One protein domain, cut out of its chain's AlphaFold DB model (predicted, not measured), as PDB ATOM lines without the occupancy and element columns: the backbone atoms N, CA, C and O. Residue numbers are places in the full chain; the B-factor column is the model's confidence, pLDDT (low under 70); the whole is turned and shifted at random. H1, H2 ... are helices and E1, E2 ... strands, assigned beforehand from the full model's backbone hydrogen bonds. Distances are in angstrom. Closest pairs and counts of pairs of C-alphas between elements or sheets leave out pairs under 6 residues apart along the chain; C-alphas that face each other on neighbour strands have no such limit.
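This is residues 13 to 191 of the 193 residues of an uncharacterized protein of Bacillus megaterium (UniProt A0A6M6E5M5). A long, strongly twisted sheet, built round the hairpin of E3 and E4, has H4 and H5 packed on one face, joined at nearly a right angle. H1 packs near one end of the sheet by E5 and E2, the sheet curls round H3 near the other end, and residues 119 to 124 stick out at the tip of a long loop. The printed part has 179 residues with five named helices and eight named strands, in the order E1 H1 E2 E3 E4 H2 E5 E6 E7 H3 E8 H4 H5. The sheet is branched and antiparallel; the class is mixed, and the whole is compact, with a radius of gyration of the C-alphas of 18.1 A and spans of 54 by 45 by 26 A.

E1, residues 13 to 16, begins at C-alpha 13 (153.003, 164.587, 162.541). H1 is residues 17 to 28, 16.4 A long, and E2 residues 33 to 36. E3, residues 42 to 54, spans 28.7 A and bends by 84 degrees at residue 51; E4, residues 63 to 73, spans 28.6 A. H2 is residues 80 to 84, E5 92 to 96, E6 101 to 106, E7 133 to 137, H3 140 to 149 and E8 150 to 152. H4, residues 155 to 169, is 21.5 A long; H5, residues 172 to 189, is 25.9 A long and ends at C-alpha 189 (139.949, 160.181, 161.315).

E2, E3 and E4 form a meander, each strand the antiparallel neighbour of the one before; N 35 and O 43 are 2.8 A apart, N 44 and O 69 2.9 A. E2 and E8 lie on one side of E3, E4 on the other; N 53 and O 151 are 2.8 A apart. E5 and E6 lie on the other side of E4 from E3, with N 72 to O 94 at 2.9 A and N 66 to O 103 at 2.8 A. E1 pairs with E5, N 15 to O 93 at 2.8 A, and E7 with E6, N 102 to O 136 at 2.9 A. H4 and H5 are on the same face, at heights over the sheet of 9.0 A and 6.0 A. H1 touches H5 at a steep tilt of 56 degrees, opposite ways; their closest C-alphas, of Thr 23 and Tyr 184, are 5.6 A apart. H3 touches H4, closest at the C-alphas of Gln 140 and Leu 169, 6.2 A. H2 is not on the sheet but is near H1. Every O i to N i+4 pair is within hydrogen-bond range in H1 and H5, against 5 of 6 in H3, 10 of 11 in H4 and 0 of 1 in H2, where 1 of 2 O i to N i+3 pairs is.

The C-alphas farthest apart, of Lys 121 and Arg 190, are 57.6 A apart. The printed part has no cut; the link from E6 to E7, 26 residues, is long. Mean pLDDT of the printed part is 78.8, with residues 37 to 40, 59, 76 to 90 and 108 to 131 under 70.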
ATOM      1  N   LEU A  13     154.388 164.955 162.817       92.81
ATOM      2  CA  LEU A  13     153.003 164.587 162.541       92.81
ATOM      3  C   LEU A  13     152.551 165.120 161.172       92.81
ATOM      4  O   LEU A  13     152.185 166.295 161.075       92.81
ATOM      5  N   PRO A  14     152.538 164.271 160.129       92.12
ATOM      6  CA  PRO A  14     151.947 164.617 158.845       92.12
ATOM      7  C   PRO A  14     150.416 164.515 158.901       92.12
ATOM      8  O   PRO A  14     149.845 163.573 159.469       92.12
ATOM      9  N   LEU A  15     149.751 165.493 158.295       89.31
ATOM     10  CA  LEU A  15     148.299 165.653 158.253       89.31
ATOM     11  C   LEU A  15     147.879 166.066 156.841       89.31
ATOM     12  O   LEU A  15     148.401 167.035 156.293       89.31
ATOM     13  N   LYS A  16     146.890 165.382 156.257       87.38
ATOM     14  CA  LYS A  16     146.242 165.876 155.028       87.38
ATOM     15  C   LYS A  16     145.508 167.188 155.315       87.38
ATOM     16  O   LYS A  16     145.105 167.418 156.451       87.38
ATOM     17  N   LYS A  17     145.234 168.007 154.295       82.94
ATOM     18  CA  LYS A  17     144.562 169.318 154.448       82.94
ATOM     19  C   LYS A  17     143.337 169.302 155.381       82.94
ATOM     20  O   LYS A  17     143.316 170.033 156.368       82.94
ATOM     21  N   LEU A  18     142.338 168.450 155.121       81.88
ATOM     22  CA  LEU A  18     141.123 168.379 155.957       81.88
ATOM     23  C   LEU A  18     141.395 167.834 157.366       81.88
ATOM     24  O   LEU A  18     140.782 168.293 158.333       81.88
ATOM     25  N   GLU A  19     142.331 166.889 157.497       86.94
ATOM     26  CA  GLU A  19     142.754 166.373 158.802       86.94
ATOM     27  C   GLU A  19     143.435 167.469 159.621       86.94
ATOM     28  O   GLU A  19     143.160 167.591 160.811       86.94
ATOM     29  N   PHE A  20     144.291 168.274 158.987       88.50
ATOM     30  CA  PHE A  20     144.974 169.401 159.605       88.50
ATOM     31  C   PHE A  20     143.973 170.448 160.083       88.50
ATOM     32  O   PHE A  20     143.959 170.763 161.270       88.50
ATOM     33  N   VAL A  21     143.080 170.915 159.202       85.56
ATOM     34  CA  VAL A  21     142.033 171.895 159.543       85.56
ATOM     35  C   VAL A  21     141.206 171.414 160.737       85.56
ATOM     36  O   VAL A  21     141.035 172.142 161.715       85.56
ATOM     37  N   SER A  22     140.743 170.164 160.699       87.06
ATOM     38  CA  SER A  22     139.917 169.595 161.770       87.06
ATOM     39  C   SER A  22     140.707 169.405 163.068       87.06
ATOM     40  O   SER A  22     140.207 169.695 164.152       87.06
ATOM     41  N   THR A  23     141.963 168.958 162.975       90.12
ATOM     42  CA  THR A  23     142.860 168.813 164.132       90.12
ATOM     43  C   THR A  23     143.117 170.166 164.786       90.12
ATOM     44  O   THR A  23     143.113 170.255 166.013       90.12
ATOM     45  N   MET A  24     143.277 171.225 163.992       87.00
ATOM     46  CA  MET A  24     143.501 172.573 164.504       87.00
ATOM     47  C   MET A  24     142.252 173.192 165.114       87.00
ATOM     48  O   MET A  24     142.359 173.828 166.158       87.00
ATOM     49  N   ALA A  25     141.068 172.911 164.567       85.81
ATOM     50  CA  ALA A  25     139.809 173.273 165.212       85.81
ATOM     51  C   ALA A  25     139.661 172.610 166.597       85.81
ATOM     52  O   ALA A  25     139.260 173.259 167.561       85.81
ATOM     53  N   VAL A  26     140.041 171.331 166.731       87.88
ATOM     54  CA  VAL A  26     140.051 170.646 168.036       87.88
ATOM     55  C   VAL A  26     141.098 171.253 168.971       87.88
ATOM     56  O   VAL A  26     140.795 171.494 170.136       87.88
ATOM     57  N   ALA A  27     142.312 171.510 168.485       86.69
ATOM     58  CA  ALA A  27     143.397 172.058 169.294       86.69
ATOM     59  C   ALA A  27     143.100 173.484 169.799       86.69
ATOM     60  O   ALA A  27     143.432 173.801 170.941       86.69
ATOM     61  N   ALA A  28     142.409 174.307 169.003       82.00
ATOM     62  CA  ALA A  28     141.970 175.647 169.393       82.00
ATOM     63  C   ALA A  28     141.041 175.631 170.620       82.00
ATOM     64  O   ALA A  28     141.179 176.475 171.501       82.00
ATOM     65  N   ASN A  29     140.173 174.617 170.752       81.00
ATOM     66  CA  ASN A  29     139.341 174.429 171.953       81.00
ATOM     67  C   ASN A  29     140.160 174.128 173.219       81.00
ATOM     68  O   ASN A  29     139.654 174.255 174.331       81.00
ATOM     69  N   TYR A  30     141.416 173.718 173.055       79.12
ATOM     70  CA  TYR A  30     142.371 173.517 174.138       79.12
ATOM     71  C   TYR A  30     143.400 174.652 174.201       79.12
ATOM     72  O   TYR A  30     144.497 174.434 174.700       79.12
ATOM     73  N   PHE A  31     143.083 175.850 173.702       79.50
ATOM     74  CA  PHE A  31     143.955 177.032 173.760       79.50
ATOM     75  C   PHE A  31     145.300 176.873 173.031       79.50
ATOM     76  O   PHE A  31     146.274 177.540 173.367       79.50
ATOM     77  N   ARG A  32     145.384 175.992 172.021       83.38
ATOM     78  CA  ARG A  32     146.523 175.986 171.091       83.38
ATOM     79  C   ARG A  32     146.199 176.922 169.941       83.38
ATOM     80  O   ARG A  32     145.217 176.703 169.232       83.38
ATOM     81  N   THR A  33     147.043 177.919 169.726       80.94
ATOM     82  CA  THR A  33     146.837 178.893 168.652       80.94
ATOM     83  C   THR A  33     147.757 178.568 167.490       80.94
ATOM     84  O   THR A  33     148.966 178.443 167.665       80.94
ATOM     85  N   PHE A  34     147.181 178.446 166.297       81.56
ATOM     86  CA  PHE A  34     147.931 178.324 165.056       81.56
ATOM     87  C   PHE A  34     148.072 179.695 164.391       81.56
ATOM     88  O   PHE A  34     147.084 180.411 164.234       81.56
ATOM     89  N   VAL A  35     149.294 180.057 164.013       76.75
ATOM     90  CA  VAL A  35     149.638 181.360 163.436       76.75
ATOM     91  C   VAL A  35     150.487 181.147 162.191       76.75
ATOM     92  O   VAL A  35     151.264 180.198 162.115       76.75
ATOM     93  N   VAL A  36     150.347 182.051 161.227       73.56
ATOM     94  CA  VAL A  36     151.141 182.084 159.999       73.56
ATOM     95  C   VAL A  36     151.904 183.390 159.965       73.56
ATOM     96  O   VAL A  36     151.304 184.449 160.157       73.56
ATOM     97  N   ASP A  37     153.210 183.333 159.738       67.38
ATOM     98  CA  ASP A  37     154.006 184.544 159.587       67.38
ATOM     99  C   ASP A  37     153.912 185.140 158.170       67.38
ATOM    100  O   ASP A  37     153.339 184.566 157.241       67.38
ATOM    101  N   SER A  38     154.505 186.319 157.989       62.22
ATOM    102  CA  SER A  38     154.534 187.008 156.689       62.22
ATOM    103  C   SER A  38     155.307 186.266 155.587       62.22
ATOM    104  O   SER A  38     155.120 186.572 154.410       62.22
ATOM    105  N   LYS A  39     156.161 185.301 155.952       66.62
ATOM    106  CA  LYS A  39     156.920 184.444 155.031       66.62
ATOM    107  C   LYS A  39     156.140 183.161 154.688       66.62
ATOM    108  O   LYS A  39     156.604 182.372 153.869       66.62
ATOM    109  N   GLY A  40     154.947 182.972 155.262       65.88
ATOM    110  CA  GLY A  40     154.080 181.814 155.048       65.88
ATOM    111  C   GLY A  40     154.394 180.617 155.949       65.88
ATOM    112  O   GLY A  40     153.799 179.556 155.765       65.88
ATOM    113  N   GLN A  41     155.297 180.758 156.923       75.19
ATOM    114  CA  GLN A  41     155.637 179.687 157.856       75.19
ATOM    115  C   GLN A  41     154.576 179.585 158.958       75.19
ATOM    116  O   GLN A  41     154.199 180.582 159.578       75.19
ATOM    117  N   GLY A  42     154.098 178.365 159.209       80.50
ATOM    118  CA  GLY A  42     153.131 178.078 160.263       80.50
ATOM    119  C   GLY A  42     153.794 177.778 161.607       80.50
ATOM    120  O   GLY A  42     154.848 177.141 161.665       80.50
ATOM    121  N   TYR A  43     153.133 178.174 162.694       86.06
ATOM    122  CA  TYR A  43     153.538 177.881 164.067       86.06
ATOM    123  C   TYR A  43     152.327 177.567 164.940       86.06
ATOM    124  O   TYR A  43     151.300 178.235 164.850       86.06
ATOM    125  N   ILE A  44     152.458 176.575 165.816       88.88
ATOM    126  CA  ILE A  44     151.502 176.310 166.894       88.88
ATOM    127  C   ILE A  44     152.112 176.801 168.201       88.88
ATOM    128  O   ILE A  44     153.235 176.426 168.535       88.88
ATOM    129  N   PHE A  45     151.350 177.593 168.946       87.38
ATOM    130  CA  PHE A  45     151.700 178.037 170.287       87.38
ATOM    131  C   PHE A  45     150.914 177.247 171.325       87.38
ATOM    132  O   PHE A  45     149.683 177.175 171.257       87.38
ATOM    133  N   GLY A  46     151.633 176.650 172.275       88.06
ATOM    134  CA  GLY A  46     151.063 175.998 173.450       88.06
ATOM    135  C   GLY A  46     151.625 176.604 174.730       88.06
ATOM    136  O   GLY A  46     152.841 176.751 174.850       88.06
ATOM    137  N   ASP A  47     150.750 176.942 175.678       88.00
ATOM    138  CA  ASP A  47     151.149 177.452 176.993       88.00
ATOM    139  C   ASP A  47     152.097 176.475 177.698       88.00
ATOM    140  O   ASP A  47     151.842 175.267 177.751       88.00
ATOM    141  N   ALA A  48     153.179 177.005 178.269       88.88
ATOM    142  CA  ALA A  48     154.190 176.199 178.945       88.88
ATOM    143  C   ALA A  48     154.430 176.639 180.393       88.88
ATOM    144  O   ALA A  48     154.361 175.813 181.303       88.88
ATOM    145  N   PHE A  49     154.697 177.926 180.613       90.38
ATOM    146  CA  PHE A  49     154.894 178.510 181.940       90.38
ATOM    147  C   PHE A  49     154.593 180.008 181.896       90.38
ATOM    148  O   PHE A  49     154.649 180.610 180.834       90.38
ATOM    149  N   THR A  50     154.272 180.638 183.020       85.94
ATOM    150  CA  THR A  50     153.867 182.054 183.069       85.94
ATOM    151  C   THR A  50     154.701 182.832 184.081       85.94
ATOM    152  O   THR A  50     155.277 182.226 184.969       85.94
ATOM    153  N   ILE A  51     154.697 184.168 184.013       85.75
ATOM    154  CA  ILE A  51     155.253 185.049 185.066       85.75
ATOM    155  C   ILE A  51     156.797 185.062 185.099       85.75
ATOM    156  O   ILE A  51     157.440 185.002 186.145       85.75
ATOM    157  N   PHE A  52     157.427 185.204 183.933       89.25
ATOM    158  CA  PHE A  52     158.824 185.639 183.873       89.25
ATOM    159  C   PHE A  52     158.916 187.155 184.020       89.25
ATOM    160  O   PHE A  52     158.086 187.894 183.499       89.25
ATOM    161  N   THR A  53     159.970 187.622 184.674       88.25
ATOM    162  CA  THR A  53     160.350 189.037 184.756       88.25
ATOM    163  C   THR A  53     161.830 189.173 184.429       88.25
ATOM    164  O   THR A  53     162.584 188.203 184.538       88.25
ATOM    165  N   TYR A  54     162.274 190.364 184.029       87.06
ATOM    166  CA  TYR A  54     163.704 190.592 183.834       87.06
ATOM    167  C   TYR A  54     164.463 190.453 185.155       87.06
ATOM    168  O   TYR A  54     164.051 190.965 186.197       87.06
ATOM    169  N   ARG A  55     165.613 189.780 185.104       84.12
ATOM    170  CA  ARG A  55     166.457 189.547 186.280       84.12
ATOM    171  C   ARG A  55     167.179 190.808 186.748       84.12
ATOM    172  O   ARG A  55     167.211 191.084 187.943       84.12
ATOM    173  N   ASN A  56     167.728 191.567 185.799       79.19
ATOM    174  CA  ASN A  56     168.643 192.688 186.050       79.19
ATOM    175  C   ASN A  56     168.087 194.044 185.575       79.19
ATOM    176  O   ASN A  56     168.853 194.954 185.265       79.19
ATOM    177  N   LYS A  57     166.761 194.173 185.448       76.31
ATOM    178  CA  LYS A  57     166.100 195.416 185.028       76.31
ATOM    179  C   LYS A  57     164.918 195.690 185.951       76.31
ATOM    180  O   LYS A  57     164.129 194.783 186.203       76.31
ATOM    181  N   GLU A  58     164.775 196.930 186.409       72.31
ATOM    182  CA  GLU A  58     163.516 197.387 186.999       72.31
ATOM    183  C   GLU A  58     162.477 197.474 185.880       72.31
ATOM    184  O   GLU A  58     162.613 198.250 184.935       72.31
ATOM    185  N   SER A  59     161.496 196.579 185.924       69.31
ATOM    186  CA  SER A  59     160.488 196.438 184.884       69.31
ATOM    187  C   SER A  59     159.266 195.740 185.457       69.31
ATOM    188  O   SER A  59     159.370 194.605 185.916       69.31
ATOM    189  N   ASP A  60     158.104 196.369 185.314       71.56
ATOM    190  CA  ASP A  60     156.810 195.770 185.666       71.56
ATOM    191  C   ASP A  60     156.277 194.824 184.573       71.56
ATOM    192  O   ASP A  60     155.182 194.267 184.689       71.56
ATOM    193  N   LEU A  61     157.032 194.656 183.479       79.56
ATOM    194  CA  LEU A  61     156.699 193.699 182.429       79.56
ATOM    195  C   LEU A  61     156.815 192.270 182.951       79.56
ATOM    196  O   LEU A  61     157.863 191.842 183.439       79.56
ATOM    197  N   GLN A  62     155.728 191.535 182.762       84.88
ATOM    198  CA  GLN A  62     155.661 190.098 182.958       84.88
ATOM    199  C   GLN A  62     155.555 189.417 181.603       84.88
ATOM    200  O   GLN A  62     154.940 189.955 180.677       84.88
ATOM    201  N   PHE A  63     156.140 188.231 181.509       87.00
ATOM    202  CA  PHE A  63     156.120 187.433 180.301       87.00
ATOM    203  C   PHE A  63     155.544 186.042 180.557       87.00
ATOM    204  O   PHE A  63     155.844 185.388 181.557       87.00
ATOM    205  N   ASN A  64     154.741 185.573 179.610       88.12
ATOM    206  CA  ASN A  64     154.277 184.202 179.502       88.12
ATOM    207  C   ASN A  64     155.157 183.452 178.508       88.12
ATOM    208  O   ASN A  64     155.567 183.999 177.491       88.12
ATOM    209  N   GLY A  65     155.442 182.199 178.804       89.88
ATOM    210  CA  GLY A  65     156.252 181.318 177.992       89.88
ATOM    211  C   GLY A  65     155.431 180.280 177.245       89.88
ATOM    212  O   GLY A  65     154.515 179.658 177.793       89.88
ATOM    213  N   TYR A  66     155.812 180.073 175.991       90.88
ATOM    214  CA  TYR A  66     155.107 179.237 175.036       90.88
ATOM    215  C   TYR A  66     156.065 178.261 174.365       90.88
ATOM    216  O   TYR A  66     157.191 178.610 174.005       90.88
ATOM    217  N   LEU A  67     155.572 177.047 174.123       93.38
ATOM    218  CA  LEU A  67     156.125 176.165 173.106       93.38
ATOM    219  C   LEU A  67     155.734 176.716 171.737       93.38
ATOM    220  O   LEU A  67     154.545 176.799 171.433       93.38
ATOM    221  N   LYS A  68     156.723 177.063 170.919       91.88
ATOM    222  CA  LYS A  68     156.560 177.460 169.523       91.88
ATOM    223  C   LYS A  68     156.934 176.270 168.648       91.88
ATOM    224  O   LYS A  68     158.109 175.963 168.463       91.88
ATOM    225  N   ILE A  69     155.919 175.584 168.136       93.25
ATOM    226  CA  ILE A  69     156.061 174.343 167.376       93.25
ATOM    227  C   ILE A  69     155.974 174.672 165.880       93.25
ATOM    228  O   ILE A  69     154.919 175.138 165.436       93.25
ATOM    229  N   PRO A  70     157.033 174.443 165.086       91.25
ATOM    230  CA  PRO A  70     156.995 174.689 163.650       91.25
ATOM    231  C   PRO A  70     155.987 173.795 162.922       91.25
ATOM    232  O   PRO A  70     155.850 172.601 163.210       91.25
ATOM    233  N   VAL A  71     155.306 174.379 161.938       88.69
ATOM    234  CA  VAL A  71     154.401 173.681 161.026       88.69
ATOM    235  C   VAL A  71     154.724 174.070 159.595       88.69
ATOM    236  O   VAL A  71     154.586 175.232 159.212       88.69
ATOM    237  N   ASP A  72     155.090 173.083 158.788       88.38
ATOM    238  CA  ASP A  72     155.251 173.272 157.353       88.38
ATOM    239  C   ASP A  72     153.900 173.047 156.687       88.38
ATOM    240  O   ASP A  72     153.316 171.966 156.798       88.38
ATOM    241  N   VAL A  73     153.383 174.070 156.015       79.69
ATOM    242  CA  VAL A  73     152.091 174.012 155.332       79.69
ATOM    243  C   VAL A  73     152.325 174.189 153.842       79.69
ATOM    244  O   VAL A  73     152.805 175.225 153.398       79.69
ATOM    245  N   SER A  74     151.988 173.159 153.067       74.44
ATOM    246  CA  SER A  74     152.179 173.140 151.610       74.44
ATOM    247  C   SER A  74     150.918 173.501 150.808       74.44
ATOM    248  O   SER A  74     150.904 173.384 149.587       74.44
ATOM    249  N   PHE A  75     149.861 173.961 151.482       71.38
ATOM    250  CA  PHE A  75     148.619 174.449 150.876       71.38
ATOM    251  C   PHE A  75     148.409 175.935 151.155       71.38
ATOM    252  O   PHE A  75     148.921 176.473 152.139       71.38
ATOM    253  N   LYS A  76     147.608 176.600 150.315       64.00
ATOM    254  CA  LYS A  76     147.189 177.975 150.612       64.00
ATOM    255  C   LYS A  76     146.384 177.981 151.915       64.00
ATOM    256  O   LYS A  76     145.436 177.209 152.073       64.00
ATOM    257  N   MET A  77     146.830 178.803 152.863       60.41
ATOM    258  CA  MET A  77     146.248 178.938 154.199       60.41
ATOM    259  C   MET A  77     144.814 179.509 154.149       60.41
ATOM    260  O   MET A  77     144.223 179.703 153.095       60.41
ATOM    261  N   LEU A  78     144.220 179.660 155.331       58.47
ATOM    262  CA  LEU A  78     142.800 179.851 155.644       58.47
ATOM    263  C   LEU A  78     142.189 181.216 155.239       58.47
ATOM    264  O   LEU A  78     141.552 181.873 156.059       58.47
ATOM    265  N   ASP A  79     142.312 181.658 153.991       51.38
ATOM    266  CA  ASP A  79     141.570 182.822 153.490       51.38
ATOM    267  C   ASP A  79     140.134 182.412 153.105       51.38
ATOM    268  O   ASP A  79     139.813 182.100 151.955       51.38
ATOM    269  N   GLY A  80     139.243 182.374 154.102       56.72
ATOM    270  CA  GLY A  80     137.799 182.177 153.920       56.72
ATOM    271  C   GLY A  80     137.438 180.918 153.117       56.72
ATOM    272  O   GLY A  80     137.687 179.792 153.547       56.72
ATOM    273  N   LEU A  81     136.840 181.101 151.934       53.41
ATOM    274  CA  LEU A  81     136.435 180.010 151.030       53.41
ATOM    275  C   LEU A  81     137.624 179.253 150.400       53.41
ATOM    276  O   LEU A  81     137.425 178.158 149.872       53.41
ATOM    277  N   GLY A  82     138.854 179.777 150.485       54.69
ATOM    278  CA  GLY A  82     140.072 179.125 149.983       54.69
ATOM    279  C   GLY A  82     140.366 177.770 150.640       54.69
ATOM    280  O   GLY A  82     140.939 176.873 150.017       54.69
ATOM    281  N   MET A  83     139.859 177.557 151.857       59.44
ATOM    282  CA  MET A  83     139.926 176.271 152.557       59.44
ATOM    283  C   MET A  83     139.171 175.149 151.820       59.44
ATOM    284  O   MET A  83     139.555 173.985 151.918       59.44
ATOM    285  N   LEU A  84     138.128 175.499 151.059       59.25
ATOM    286  CA  LEU A  84     137.290 174.565 150.300       59.25
ATOM    287  C   LEU A  84     137.819 174.299 148.887       59.25
ATOM    288  O   LEU A  84     137.286 173.434 148.189       59.25
ATOM    289  N   LEU A  85     138.863 175.016 148.449       66.75
ATOM    290  CA  LEU A  85     139.493 174.745 147.162       66.75
ATOM    291  C   LEU A  85     140.089 173.340 147.178       66.75
ATOM    292  O   LEU A  85     140.904 172.990 148.042       66.75
ATOM    293  N   LYS A  86     139.649 172.545 146.200       62.91
ATOM    294  CA  LYS A  86     140.133 171.191 145.976       62.91
ATOM    295  C   LYS A  86     141.575 171.269 145.491       62.91
ATOM    296  O   LYS A  86     141.843 171.667 144.361       62.91
ATOM    297  N   GLU A  87     142.482 170.897 146.374       69.62
ATOM    298  CA  GLU A  87     143.905 170.754 146.100       69.62
ATOM    299  C   GLU A  87     144.258 169.275 145.888       69.62
ATOM    300  O   GLU A  87     143.422 168.388 146.091       69.62
ATOM    301  N   GLY A  88     145.483 169.012 145.428       65.56
ATOM    302  CA  GLY A  88     145.992 167.655 145.246       65.56
ATOM    303  C   GLY A  88     145.890 166.828 146.531       65.56
ATOM    304  O   GLY A  88     146.113 167.323 147.635       65.56
ATOM    305  N   ASN A  89     145.540 165.546 146.394       65.38
ATOM    306  CA  ASN A  89     145.412 164.619 147.527       65.38
ATOM    307  C   ASN A  89     146.760 164.292 148.202       65.38
ATOM    308  O   ASN A  89     146.789 163.640 149.246       65.38
ATOM    309  N   ASP A  90     147.858 164.703 147.576       69.00
ATOM    310  CA  ASP A  90     149.250 164.572 147.995       69.00
ATOM    311  C   ASP A  90     149.739 165.744 148.861       69.00
ATOM    312  O   ASP A  90     150.832 165.663 149.424       69.00
ATOM    313  N   ILE A  91     148.927 166.795 149.024       77.69
ATOM    314  CA  ILE A  91     149.267 167.983 149.809       77.69
ATOM    315  C   ILE A  91     149.074 167.735 151.317       77.69
ATOM    316  O   ILE A  91     148.025 167.262 151.772       77.69
ATOM    317  N   GLN A  92     150.103 168.065 152.106       85.50
ATOM    318  CA  GLN A  92     150.192 167.743 153.536       85.50
ATOM    319  C   GLN A  92     150.714 168.931 154.351       85.50
ATOM    320  O   GLN A  92     151.581 169.684 153.904       85.50
ATOM    321  N   ALA A  93     150.210 169.076 155.572       88.69
ATOM    322  CA  ALA A  93     150.870 169.855 156.609       88.69
ATOM    323  C   ALA A  93     151.696 168.922 157.492       88.69
ATOM    324  O   ALA A  93     151.267 167.807 157.797       88.69
ATOM    325  N   THR A  94     152.847 169.399 157.944       92.62
ATOM    326  CA  THR A  94     153.757 168.643 158.801       92.62
ATOM    327  C   THR A  94     154.031 169.439 160.066       92.62
ATOM    328  O   THR A  94     154.656 170.493 160.010       92.62
ATOM    329  N   ILE A  95     153.576 168.935 161.215       94.19
ATOM    330  CA  ILE A  95     153.892 169.528 162.523       94.19
ATOM    331  C   ILE A  95     155.193 168.902 163.038       94.19
ATOM    332  O   ILE A  95     155.272 167.676 163.168       94.19
ATOM    333  N   ARG A  96     156.203 169.725 163.339       94.62
ATOM    334  CA  ARG A  96     157.557 169.296 163.723       94.62
ATOM    335  C   ARG A  96     157.815 169.541 165.211       94.62
ATOM    336  O   ARG A  96     158.441 170.521 165.593       94.62
ATOM    337  N   PHE A  97     157.355 168.639 166.076       94.62
ATOM    338  CA  PHE A  97     157.490 168.809 167.530       94.62
ATOM    339  C   PHE A  97     158.940 168.694 168.018       94.62
ATOM    340  O   PHE A  97     159.289 169.295 169.029       94.62
ATOM    341  N   LYS A  98     159.810 167.961 167.319       90.94
ATOM    342  CA  LYS A  98     161.239 167.898 167.671       90.94
ATOM    343  C   LYS A  98     161.954 169.243 167.515       90.94
ATOM    344  O   LYS A  98     162.878 169.520 168.268       90.94
ATOM    345  N   ASP A  99     161.474 170.076 166.596       92.81
ATOM    346  CA  ASP A  99     162.035 171.396 166.299       92.81
ATOM    347  C   ASP A  99     161.365 172.497 167.142       92.81
ATOM    348  O   ASP A  99     161.397 173.671 166.783       92.81
ATOM    349  N   THR A 100     160.694 172.122 168.239       94.38
ATOM    350  CA  THR A 100     160.011 173.079 169.112       94.38
ATOM    351  C   THR A 100     161.026 173.971 169.808       94.38
ATOM    352  O   THR A 100     161.957 173.496 170.459       94.38
ATOM    353  N   GLU A 101     160.776 175.270 169.737       93.50
ATOM    354  CA  GLU A 101     161.509 176.288 170.475       93.50
ATOM    355  C   GLU A 101     160.657 176.801 171.632       93.50
ATOM    356  O   GLU A 101     159.424 176.738 171.604       93.50
ATOM    357  N   TYR A 102     161.308 177.357 172.642       93.94
ATOM    358  CA  TYR A 102     160.636 178.098 173.693       93.94
ATOM    359  C   TYR A 102     160.744 179.596 173.443       93.94
ATOM    360  O   TYR A 102     161.809 180.106 173.093       93.94
ATOM    361  N   VAL A 103     159.645 180.313 173.635       91.19
ATOM    362  CA  VAL A 103     159.595 181.767 173.461       91.19
ATOM    363  C   VAL A 103     158.807 182.412 174.587       91.19
ATOM    364  O   VAL A 103     157.913 181.794 175.162       91.19
ATOM    365  N   LEU A 104     159.113 183.670 174.883       88.69
ATOM    366  CA  LEU A 104     158.368 184.491 175.833       88.69
ATOM    367  C   LEU A 104     157.524 185.537 175.099       88.69
ATOM    368  O   LEU A 104     157.957 186.088 174.096       88.69
ATOM    369  N   MET A 105     156.352 185.868 175.625       82.38
ATOM    370  CA  MET A 105     155.486 186.960 175.172       82.38
ATOM    371  C   MET A 105     155.061 187.797 176.366       82.38
ATOM    372  O   MET A 105     154.890 187.260 177.452       82.38
ATOM    373  N   GLU A 106     154.832 189.091 176.186       79.94
ATOM    374  CA  GLU A 106     154.327 189.944 177.265       79.94
ATOM    375  C   GLU A 106     152.930 189.484 177.738       79.94
ATOM    376  O   GLU A 106     151.987 189.404 176.949       79.94
ATOM    377  N   SER A 107     152.769 189.212 179.039       70.75
ATOM    378  CA  SER A 107     151.565 188.602 179.633       70.75
ATOM    379  C   SER A 107     150.285 189.430 179.455       70.75
ATOM    380  O   SER A 107     149.186 188.886 179.534       70.75
ATOM    381  N   LYS A 108     150.403 190.744 179.212       59.91
ATOM    382  CA  LYS A 108     149.271 191.668 178.996       59.91
ATOM    383  C   LYS A 108     148.977 191.939 177.513       59.91
ATOM    384  O   LYS A 108     148.071 192.707 177.201       59.91
ATOM    385  N   GLY A 109     149.706 191.298 176.599       52.22
ATOM    386  CA  GLY A 109     149.634 191.535 175.159       52.22
ATOM    387  C   GLY A 109     149.216 190.306 174.361       52.22
ATOM    388  O   GLY A 109     149.905 189.944 173.418       52.22
ATOM    389  N   LEU A 110     148.093 189.663 174.699       43.72
ATOM    390  CA  LEU A 110     147.658 188.430 174.019       43.72
ATOM    391  C   LEU A 110     147.257 188.617 172.539       43.72
ATOM    392  O   LEU A 110     147.170 187.632 171.817       43.72
ATOM    393  N   PHE A 111     147.058 189.851 172.058       45.09
ATOM    394  CA  PHE A 111     146.650 190.123 170.667       45.09
ATOM    395  C   PHE A 111     147.187 191.434 170.081       45.09
ATOM    396  O   PHE A 111     146.746 191.857 169.011       45.09
ATOM    397  N   TYR A 112     148.149 192.091 170.733       38.81
ATOM    398  CA  TYR A 112     148.840 193.181 170.057       38.81
ATOM    399  C   TYR A 112     149.889 192.556 169.156       38.81
ATOM    400  O   TYR A 112     150.899 192.036 169.622       38.81
ATOM    401  N   ASN A 113     149.645 192.627 167.849       39.38
ATOM    402  CA  ASN A 113     150.719 192.716 166.876       39.38
ATOM    403  C   ASN A 113     151.805 193.620 167.474       39.38
ATOM    404  O   ASN A 113     151.632 194.840 167.508       39.38
ATOM    405  N   VAL A 114     152.922 193.063 167.949       38.72
ATOM    406  CA  VAL A 114     154.126 193.864 168.185       38.72
ATOM    407  C   VAL A 114     154.708 194.152 166.803       38.72
ATOM    408  O   VAL A 114     155.769 193.682 166.426       38.72
ATOM    409  N   VAL A 115     153.970 194.919 166.004       39.66
ATOM    410  CA  VAL A 115     154.535 195.693 164.907       39.66
ATOM    411  C   VAL A 115     155.075 196.945 165.585       39.66
ATOM    412  O   VAL A 115     154.466 198.009 165.562       39.66
ATOM    413  N   LYS A 116     156.194 196.801 166.298       35.88
ATOM    414  CA  LYS A 116     157.018 197.958 166.636       35.88
ATOM    415  C   LYS A 116     158.048 198.075 165.528       35.88
ATOM    416  O   LYS A 116     159.010 197.318 165.493       35.88
ATOM    417  N   GLU A 117     157.821 199.019 164.616       34.94
ATOM    418  CA  GLU A 117     158.880 199.537 163.753       34.94
ATOM    419  C   GLU A 117     160.016 200.047 164.656       34.94
ATOM    420  O   GLU A 117     159.942 201.142 165.218       34.94
ATOM    421  N   LEU A 118     161.064 199.243 164.843       34.81
ATOM    422  CA  LEU A 118     162.297 199.703 165.466       34.81
ATOM    423  C   LEU A 118     163.044 200.544 164.430       34.81
ATOM    424  O   LEU A 118     163.697 200.022 163.531       34.81
ATOM    425  N   LYS A 119     162.908 201.868 164.531       33.75
ATOM    426  CA  LYS A 119     163.730 202.803 163.759       33.75
ATOM    427  C   LYS A 119     165.114 202.888 164.399       33.75
ATOM    428  O   LYS A 119     165.285 203.563 165.414       33.75
ATOM    429  N   GLU A 120     166.107 202.246 163.794       35.09
ATOM    430  CA  GLU A 120     167.500 202.626 164.024       35.09
ATOM    431  C   GLU A 120     167.771 204.021 163.438       35.09
ATOM    432  O   GLU A 120     167.195 204.417 162.421       35.09
ATOM    433  N   LYS A 121     168.707 204.759 164.052       42.66
ATOM    434  CA  LYS A 121     169.184 206.082 163.593       42.66
ATOM    435  C   LYS A 121     169.708 206.103 162.141       42.66
ATOM    436  O   LYS A 121     169.976 207.182 161.625       42.66
ATOM    437  N   SER A 122     169.864 204.947 161.498       47.88
ATOM    438  CA  SER A 122     170.408 204.752 160.149       47.88
ATOM    439  C   SER A 122     169.357 204.752 159.026       47.88
ATOM    440  O   SER A 122     169.730 204.789 157.856       47.88
ATOM    441  N   GLY A 123     168.054 204.727 159.339       43.69
ATOM    442  CA  GLY A 123     166.990 204.811 158.327       43.69
ATOM    443  C   GLY A 123     166.801 203.565 157.447       43.69
ATOM    444  O   GLY A 123     166.072 203.636 156.458       43.69
ATOM    445  N   GLN A 124     167.407 202.421 157.786       38.41
ATOM    446  CA  GLN A 124     167.129 201.151 157.108       38.41
ATOM    447  C   GLN A 124     165.884 200.462 157.687       38.41
ATOM    448  O   GLN A 124     165.677 200.426 158.899       38.41
ATOM    449  N   LYS A 125     165.038 199.917 156.799       40.47
ATOM    450  CA  LYS A 125     163.909 199.048 157.164       40.47
ATOM    451  C   LYS A 125     164.452 197.731 157.716       40.47
ATOM    452  O   LYS A 125     165.137 197.010 156.998       40.47
ATOM    453  N   VAL A 126     164.100 197.420 158.957       37.88
ATOM    454  CA  VAL A 126     164.420 196.149 159.614       37.88
ATOM    455  C   VAL A 126     163.285 195.158 159.357       37.88
ATOM    456  O   VAL A 126     162.114 195.543 159.350       37.88
ATOM    457  N   GLU A 127     163.636 193.896 159.096       39.88
ATOM    458  CA  GLU A 127     162.683 192.798 158.920       39.88
ATOM    459  C   GLU A 127     161.692 192.719 160.090       39.88
ATOM    460  O   GLU A 127     162.065 192.815 161.260       39.88
ATOM    461  N   THR A 128     160.418 192.510 159.765       38.50
ATOM    462  CA  THR A 128     159.344 192.256 160.724       38.50
ATOM    463  C   THR A 128     159.650 190.965 161.487       38.50
ATOM    464  O   THR A 128     159.437 189.875 160.957       38.50
ATOM    465  N   MET A 129     160.140 191.063 162.724       41.75
ATOM    466  CA  MET A 129     160.174 189.925 163.642       41.75
ATOM    467  C   MET A 129     159.157 190.087 164.766       41.75
ATOM    468  O   MET A 129     158.909 191.160 165.308       41.75
ATOM    469  N   SER A 130     158.523 188.952 165.005       51.50
ATOM    470  CA  SER A 130     157.344 188.662 165.798       51.50
ATOM    471  C   SER A 130     157.446 189.100 167.265       51.50
ATOM    472  O   SER A 130     158.534 189.059 167.823       51.50
ATOM    473  N   GLY A 131     156.317 189.437 167.904       60.25
ATOM    474  CA  GLY A 131     156.207 189.923 169.293       60.25
ATOM    475  C   GLY A 131     156.571 188.952 170.420       60.25
ATOM    476  O   GLY A 131     155.844 188.861 171.405       60.25
ATOM    477  N   PHE A 132     157.685 188.241 170.278       72.38
ATOM    478  CA  PHE A 132     158.194 187.242 171.204       72.38
ATOM    479  C   PHE A 132     159.663 187.548 171.550       72.38
ATOM    480  O   PHE A 132     160.386 188.122 170.739       72.38
ATOM    481  N   VAL A 133     160.115 187.137 172.734       82.56
ATOM    482  CA  VAL A 133     161.522 187.154 173.167       82.56
ATOM    483  C   VAL A 133     162.075 185.725 173.134       82.56
ATOM    484  O   VAL A 133     161.378 184.783 173.520       82.56
ATOM    485  N   GLY A 134     163.315 185.561 172.673       82.44
ATOM    486  CA  GLY A 134     163.931 184.271 172.336       82.44
ATOM    487  C   GLY A 134     164.270 184.203 170.837       82.44
ATOM    488  O   GLY A 134     164.450 185.258 170.222       82.44
ATOM    489  N   PRO A 135     164.327 183.007 170.219       89.81
ATOM    490  CA  PRO A 135     163.975 181.691 170.766       89.81
ATOM    491  C   PRO A 135     165.035 181.090 171.699       89.81
ATOM    492  O   PRO A 135     166.220 181.388 171.590       89.81
ATOM    493  N   TYR A 136     164.594 180.191 172.580       93.94
ATOM    494  CA  TYR A 136     165.443 179.363 173.437       93.94
ATOM    495  C   TYR A 136     165.273 177.889 173.060       93.94
ATOM    496  O   TYR A 136     164.147 177.399 172.935       93.94
ATOM    497  N   SER A 137     166.379 177.163 172.904       94.38
ATOM    498  CA  SER A 137     166.348 175.714 172.693       94.38
ATOM    499  C   SER A 137     165.789 174.990 173.924       94.38
ATOM    500  O   SER A 137     166.016 175.394 175.064       94.38
ATOM    501  N   ILE A 138     165.047 173.899 173.711       94.19
ATOM    502  CA  ILE A 138     164.476 173.098 174.808       94.19
ATOM    503  C   ILE A 138     165.507 172.066 175.286       94.19
ATOM    504  O   ILE A 138     165.394 170.855 175.070       94.19
ATOM    505  N   ASP A 139     166.565 172.593 175.895       94.19
ATOM    506  CA  ASP A 139     167.693 171.869 176.472       94.19
ATOM    507  C   ASP A 139     168.375 172.705 177.576       94.19
ATOM    508  O   ASP A 139     167.906 173.775 177.966       94.19
ATOM    509  N   GLN A 140     169.490 172.204 178.114       95.44
ATOM    510  CA  GLN A 140     170.229 172.900 179.169       95.44
ATOM    511  C   GLN A 140     170.792 174.253 178.710       95.44
ATOM    512  O   GLN A 140     170.873 175.176 179.518       95.44
ATOM    513  N   VAL A 141     171.188 174.376 177.440       95.88
ATOM    514  CA  VAL A 141     171.782 175.606 176.903       95.88
ATOM    515  C   VAL A 141     170.721 176.694 176.844       95.88
ATOM    516  O   VAL A 141     170.921 177.767 177.407       95.88
ATOM    517  N   GLY A 142     169.563 176.395 176.256       95.19
ATOM    518  CA  GLY A 142     168.469 177.354 176.162       95.19
ATOM    519  C   GLY A 142     167.861 177.698 177.520       95.19
ATOM    520  O   GLY A 142     167.509 178.856 177.740       95.19
ATOM    521  N   LEU A 143     167.814 176.752 178.469       95.62
ATOM    522  CA  LEU A 143     167.393 177.051 179.842       95.62
ATOM    523  C   LEU A 143     168.347 178.038 180.530       95.62
ATOM    524  O   LEU A 143     167.886 178.962 181.199       95.62
ATOM    525  N   ASN A 144     169.658 177.862 180.366       95.81
ATOM    526  CA  ASN A 144     170.638 178.788 180.927       95.81
ATOM    527  C   ASN A 144     170.487 180.181 180.302       95.81
ATOM    528  O   ASN A 144     170.363 181.153 181.038       95.81
ATOM    529  N   SER A 145     170.383 180.269 178.971       95.38
ATOM    530  CA  SER A 145     170.160 181.545 178.277       95.38
ATOM    531  C   SER A 145     168.877 182.247 178.733       95.38
ATOM    532  O   SER A 145     168.883 183.454 178.955       95.38
ATOM    533  N   LEU A 146     167.789 181.499 178.945       94.44
ATOM    534  CA  LEU A 146     166.550 182.042 179.505       94.44
ATOM    535  C   LEU A 146     166.773 182.626 180.912       94.44
ATOM    536  O   LEU A 146     166.273 183.703 181.222       94.44
ATOM    537  N   LEU A 147     167.524 181.925 181.764       93.75
ATOM    538  CA  LEU A 147     167.756 182.289 183.167       93.75
ATOM    539  C   LEU A 147     168.830 183.364 183.388       93.75
ATOM    540  O   LEU A 147     168.894 183.974 184.465       93.75
ATOM    541  N   ASP A 148     169.672 183.607 182.390       93.75
ATOM    542  CA  ASP A 148     170.610 184.727 182.395       93.75
ATOM    543  C   ASP A 148     169.857 186.063 182.303       93.75
ATOM    544  O   ASP A 148     170.217 187.042 182.965       93.75
ATOM    545  N   GLU A 149     168.761 186.090 181.544       90.75
ATOM    546  CA  GLU A 149     167.968 187.295 181.299       90.75
ATOM    547  C   GLU A 149     166.730 187.409 182.197       90.75
ATOM    548  O   GLU A 149     166.364 188.517 182.617       90.75
ATOM    549  N   PHE A 150     166.095 186.280 182.516       92.00
ATOM    550  CA  PHE A 150     164.800 186.233 183.184       92.00
ATOM    551  C   PHE A 150     164.843 185.481 184.511       92.00
ATOM    552  O   PHE A 150     165.679 184.616 184.763       92.00
ATOM    553  N   ARG A 151     163.890 185.814 185.377       91.44
ATOM    554  CA  ARG A 151     163.627 185.114 186.634       91.44
ATOM    555  C   ARG A 151     162.129 185.000 186.883       91.44
ATOM    556  O   ARG A 151     161.342 185.791 186.362       91.44
ATOM    557  N   VAL A 152     161.771 184.054 187.736       90.31
ATOM    558  CA  VAL A 152     160.439 183.939 188.336       90.31
ATOM    559  C   VAL A 152     160.497 184.565 189.729       90.31
ATOM    560  O   VAL A 152     161.544 184.518 190.372       90.31
ATOM    561  N   VAL A 153     159.417 185.219 190.158       82.44
ATOM    562  CA  VAL A 153     159.339 185.903 191.458       82.44
ATOM    563  C   VAL A 153     158.087 185.434 192.194       82.44
ATOM    564  O   VAL A 153     156.990 185.550 191.652       82.44
ATOM    565  N   GLY A 154     158.254 184.962 193.432       80.81
ATOM    566  CA  GLY A 154     157.174 184.522 194.321       80.81
ATOM    567  C   GLY A 154     157.303 183.045 194.702       80.81
ATOM    568  O   GLY A 154     157.508 182.206 193.833       80.81
ATOM    569  N   GLU A 155     157.160 182.723 195.992       76.50
ATOM    570  CA  GLU A 155     157.448 181.381 196.538       76.50
ATOM    571  C   GLU A 155     156.634 180.253 195.877       76.50
ATOM    572  O   GLU A 155     157.179 179.200 195.541       76.50
ATOM    573  N   GLU A 156     155.335 180.464 195.639       81.88
ATOM    574  CA  GLU A 156     154.481 179.474 194.962       81.88
ATOM    575  C   GLU A 156     154.884 179.271 193.490       81.88
ATOM    576  O   GLU A 156     154.848 178.153 192.966       81.88
ATOM    577  N   GLU A 157     155.317 180.340 192.819       86.06
ATOM    578  CA  GLU A 157     155.738 180.289 191.419       86.06
ATOM    579  C   GLU A 157     157.132 179.673 191.266       86.06
ATOM    580  O   GLU A 157     157.373 178.964 190.292       86.06
ATOM    581  N   GLU A 158     158.019 179.841 192.247       86.31
ATOM    582  CA  GLU A 158     159.299 179.123 192.322       86.31
ATOM    583  C   GLU A 158     159.079 177.605 192.449       86.31
ATOM    584  O   GLU A 158     159.697 176.835 191.709       86.31
ATOM    585  N   GLN A 159     158.106 177.199 193.281       87.56
ATOM    586  CA  GLN A 159     157.450 175.878 193.316       87.56
ATOM    587  C   GLN A 159     157.278 175.264 191.919       87.56
ATOM    588  O   GLN A 159     157.892 174.274 191.502       87.56
ATOM    589  N   ARG A 160     156.400 175.926 191.170       90.44
ATOM    590  CA  ARG A 160     155.975 175.526 189.827       90.44
ATOM    591  C   ARG A 160     157.108 175.636 188.809       90.44
ATOM    592  O   ARG A 160     157.129 174.887 187.830       90.44
ATOM    593  N   PHE A 161     158.043 176.556 189.026       92.81
ATOM    594  CA  PHE A 161     159.173 176.774 188.139       92.81
ATOM    595  C   PHE A 161     160.182 175.625 188.194       92.81
ATOM    596  O   PHE A 161     160.688 175.214 187.148       92.81
ATOM    597  N   GLU A 162     160.436 175.039 189.366       92.19
ATOM    598  CA  GLU A 162     161.274 173.836 189.474       92.19
ATOM    599  C   GLU A 162     160.687 172.661 188.682       92.19
ATOM    600  O   GLU A 162     161.395 171.996 187.914       92.19
ATOM    601  N   GLU A 163     159.371 172.444 188.779       91.94
ATOM    602  CA  GLU A 163     158.698 171.440 187.954       91.94
ATOM    603  C   GLU A 163     158.821 171.743 186.460       91.94
ATOM    604  O   GLU A 163     159.040 170.832 185.653       91.94
ATOM    605  N   PHE A 164     158.660 173.013 186.081       93.69
ATOM    606  CA  PHE A 164     158.826 173.453 184.703       93.69
ATOM    607  C   PHE A 164     160.238 173.163 184.197       93.69
ATOM    608  O   PHE A 164     160.360 172.557 183.137       93.69
ATOM    609  N   LYS A 165     161.294 173.504 184.948       94.88
ATOM    610  CA  LYS A 165     162.684 173.222 184.555       94.88
ATOM    611  C   LYS A 165     162.901 171.738 184.294       94.88
ATOM    612  O   LYS A 165     163.479 171.374 183.272       94.88
ATOM    613  N   ASN A 166     162.388 170.873 185.167       94.12
ATOM    614  CA  ASN A 166     162.484 169.431 184.960       94.12
ATOM    615  C   ASN A 166     161.757 168.993 183.672       94.12
ATOM    616  O   ASN A 166     162.326 168.285 182.840       94.12
ATOM    617  N   LYS A 167     160.522 169.463 183.453       92.75
ATOM    618  CA  LYS A 167     159.739 169.173 182.233       92.75
ATOM    619  C   LYS A 167     160.392 169.738 180.964       92.75
ATOM    620  O   LYS A 167     160.290 169.115 179.907       92.75
ATOM    621  N   PHE A 168     161.060 170.884 181.071       93.44
ATOM    622  CA  PHE A 168     161.813 171.537 180.003       93.44
ATOM    623  C   PHE A 168     163.014 170.677 179.601       93.44
ATOM    624  O   PHE A 168     163.100 170.237 178.460       93.44
ATOM    625  N   LEU A 169     163.876 170.326 180.559       93.88
ATOM    626  CA  LEU A 169     165.092 169.541 180.315       93.88
ATOM    627  C   LEU A 169     164.803 168.108 179.855       93.88
ATOM    628  O   LEU A 169     165.510 167.560 179.014       93.88
ATOM    629  N   THR A 170     163.742 167.490 180.373       93.06
ATOM    630  CA  THR A 170     163.317 166.141 179.956       93.06
ATOM    631  C   THR A 170     162.494 166.136 178.663       93.06
ATOM    632  O   THR A 170     162.138 165.057 178.161       93.06
ATOM    633  N   GLN A 171     162.189 167.322 178.117       92.38
ATOM    634  CA  GLN A 171     161.320 167.541 176.959       92.38
ATOM    635  C   GLN A 171     159.931 166.900 177.127       92.38
ATOM    636  O   GLN A 171     159.286 166.481 176.162       92.38
ATOM    637  N   GLU A 172     159.454 166.775 178.367       91.88
ATOM    638  CA  GLU A 172     158.176 166.133 178.674       91.88
ATOM    639  C   GLU A 172     157.005 166.896 178.045       91.88
ATOM    640  O   GLU A 172     156.090 166.278 177.498       91.88
ATOM    641  N   ALA A 173     157.068 168.230 178.051       89.44
ATOM    642  CA  ALA A 173     156.038 169.078 177.460       89.44
ATOM    643  C   ALA A 173     155.887 168.826 175.945       89.44
ATOM    644  O   ALA A 173     154.770 168.613 175.472       89.44
ATOM    645  N   ILE A 174     156.998 168.701 175.205       92.44
ATOM    646  CA  ILE A 174     156.998 168.357 173.771       92.44
ATOM    647  C   ILE A 174     156.359 166.981 173.542       92.44
ATOM    648  O   ILE A 174     155.477 166.811 172.697       92.44
ATOM    649  N   LYS A 175     156.772 165.980 174.333       92.81
ATOM    650  CA  LYS A 175     156.241 164.608 174.242       92.81
ATOM    651  C   LYS A 175     154.738 164.569 174.504       92.81
ATOM    652  O   LYS A 175     154.026 163.768 173.894       92.81
ATOM    653  N   LYS A 176     154.266 165.393 175.437       92.12
ATOM    654  CA  LYS A 176     152.858 165.513 175.805       92.12
ATOM    655  C   LYS A 176     152.050 166.185 174.693       92.12
ATOM    656  O   LYS A 176     151.031 165.618 174.301       92.12
ATOM    657  N   GLU A 177     152.536 167.290 174.125       92.62
ATOM    658  CA  GLU A 177     151.896 167.941 172.972       92.62
ATOM    659  C   GLU A 177     151.790 166.988 171.778       92.62
ATOM    660  O   GLU A 177     150.698 166.789 171.249       92.62
ATOM    661  N   TYR A 178     152.872 166.293 171.420       94.69
ATOM    662  CA  TYR A 178     152.835 165.307 170.337       94.69
ATOM    663  C   TYR A 178     151.748 164.241 170.563       94.69
ATOM    664  O   TYR A 178     150.943 163.956 169.673       94.69
ATOM    665  N   LYS A 179     151.659 163.687 171.781       93.94
ATOM    666  CA  LYS A 179     150.617 162.707 172.137       93.94
ATOM    667  C   LYS A 179     149.206 163.284 172.011       93.94
ATOM    668  O   LYS A 179     148.316 162.577 171.531       93.94
ATOM    669  N   TYR A 180     148.987 164.532 172.427       93.31
ATOM    670  CA  TYR A 180     147.690 165.190 172.272       93.31
ATOM    671  C   TYR A 180     147.304 165.332 170.806       93.31
ATOM    672  O   TYR A 180     146.212 164.913 170.428       93.31
ATOM    673  N   PHE A 181     148.217 165.800 169.962       94.56
ATOM    674  CA  PHE A 181     147.954 165.958 168.537       94.56
ATOM    675  C   PHE A 181     147.732 164.626 167.812       94.56
ATOM    676  O   PHE A 181     146.819 164.525 166.991       94.56
ATOM    677  N   CYS A 182     148.456 163.561 168.171       93.44
ATOM    678  CA  CYS A 182     148.139 162.214 167.690       93.44
ATOM    679  C   CYS A 182     146.727 161.766 168.108       93.44
ATOM    680  O   CYS A 182     146.017 161.121 167.328       93.44
ATOM    681  N   SER A 183     146.301 162.099 169.332       92.75
ATOM    682  CA  SER A 183     144.946 161.807 169.814       92.75
ATOM    683  C   SER A 183     143.891 162.595 169.035       92.75
ATOM    684  O   SER A 183     142.893 162.012 168.612       92.75
ATOM    685  N   TYR A 184     144.122 163.886 168.787       92.38
ATOM    686  CA  TYR A 184     143.234 164.734 167.991       92.38
ATOM    687  C   TYR A 184     143.090 164.203 166.565       92.38
ATOM    688  O   TYR A 184     141.965 163.953 166.134       92.38
ATOM    689  N   GLN A 185     144.202 163.902 165.883       91.50
ATOM    690  CA  GLN A 185     144.179 163.290 164.551       91.50
ATOM    691  C   GLN A 185     143.377 161.980 164.552       91.50
ATOM    692  O   GLN A 185     142.575 161.736 163.653       91.50
ATOM    693  N   SER A 186     143.566 161.134 165.568       89.31
ATOM    694  CA  SER A 186     142.851 159.856 165.673       89.31
ATOM    695  C   SER A 186     141.343 160.038 165.859       89.31
ATOM    696  O   SER A 186     140.570 159.247 165.328       89.31
ATOM    697  N   LYS A 187     140.911 161.064 166.606       87.25
ATOM    698  CA  LYS A 187     139.487 161.407 166.755       87.25
ATOM    699  C   LYS A 187     138.906 161.913 165.440       87.25
ATOM    700  O   LYS A 187     137.838 161.462 165.054       87.25
ATOM    701  N   VAL A 188     139.632 162.791 164.749       86.69
ATOM    702  CA  VAL A 188     139.245 163.338 163.444       86.69
ATOM    703  C   VAL A 188     139.052 162.215 162.424       86.69
ATOM    704  O   VAL A 188     137.988 162.135 161.826       86.69
ATOM    705  N   LYS A 189     140.016 161.294 162.286       84.69
ATOM    706  CA  LYS A 189     139.949 160.181 161.315       84.69
ATOM    707  C   LYS A 189     138.682 159.333 161.427       84.69
ATOM    708  O   LYS A 189     138.085 159.018 160.410       84.69
ATOM    709  N   ARG A 190     138.200 159.068 162.647       78.62
ATOM    710  CA  ARG A 190     136.950 158.314 162.884       78.62
ATOM    711  C   ARG A 190     135.692 158.954 162.287       78.62
ATOM    712  O   ARG A 190     134.656 158.306 162.279       78.62
ATOM    713  N   HIS A 191     135.752 160.222 161.890       73.19
ATOM    714  CA  HIS A 191     134.634 160.941 161.279       73.19
ATOM    715  C   HIS A 191     134.749 161.060 159.751       73.19
ATOM    716  O   HIS A 191     133.816 161.557 159.126       73.19
TER     717      HIS A 191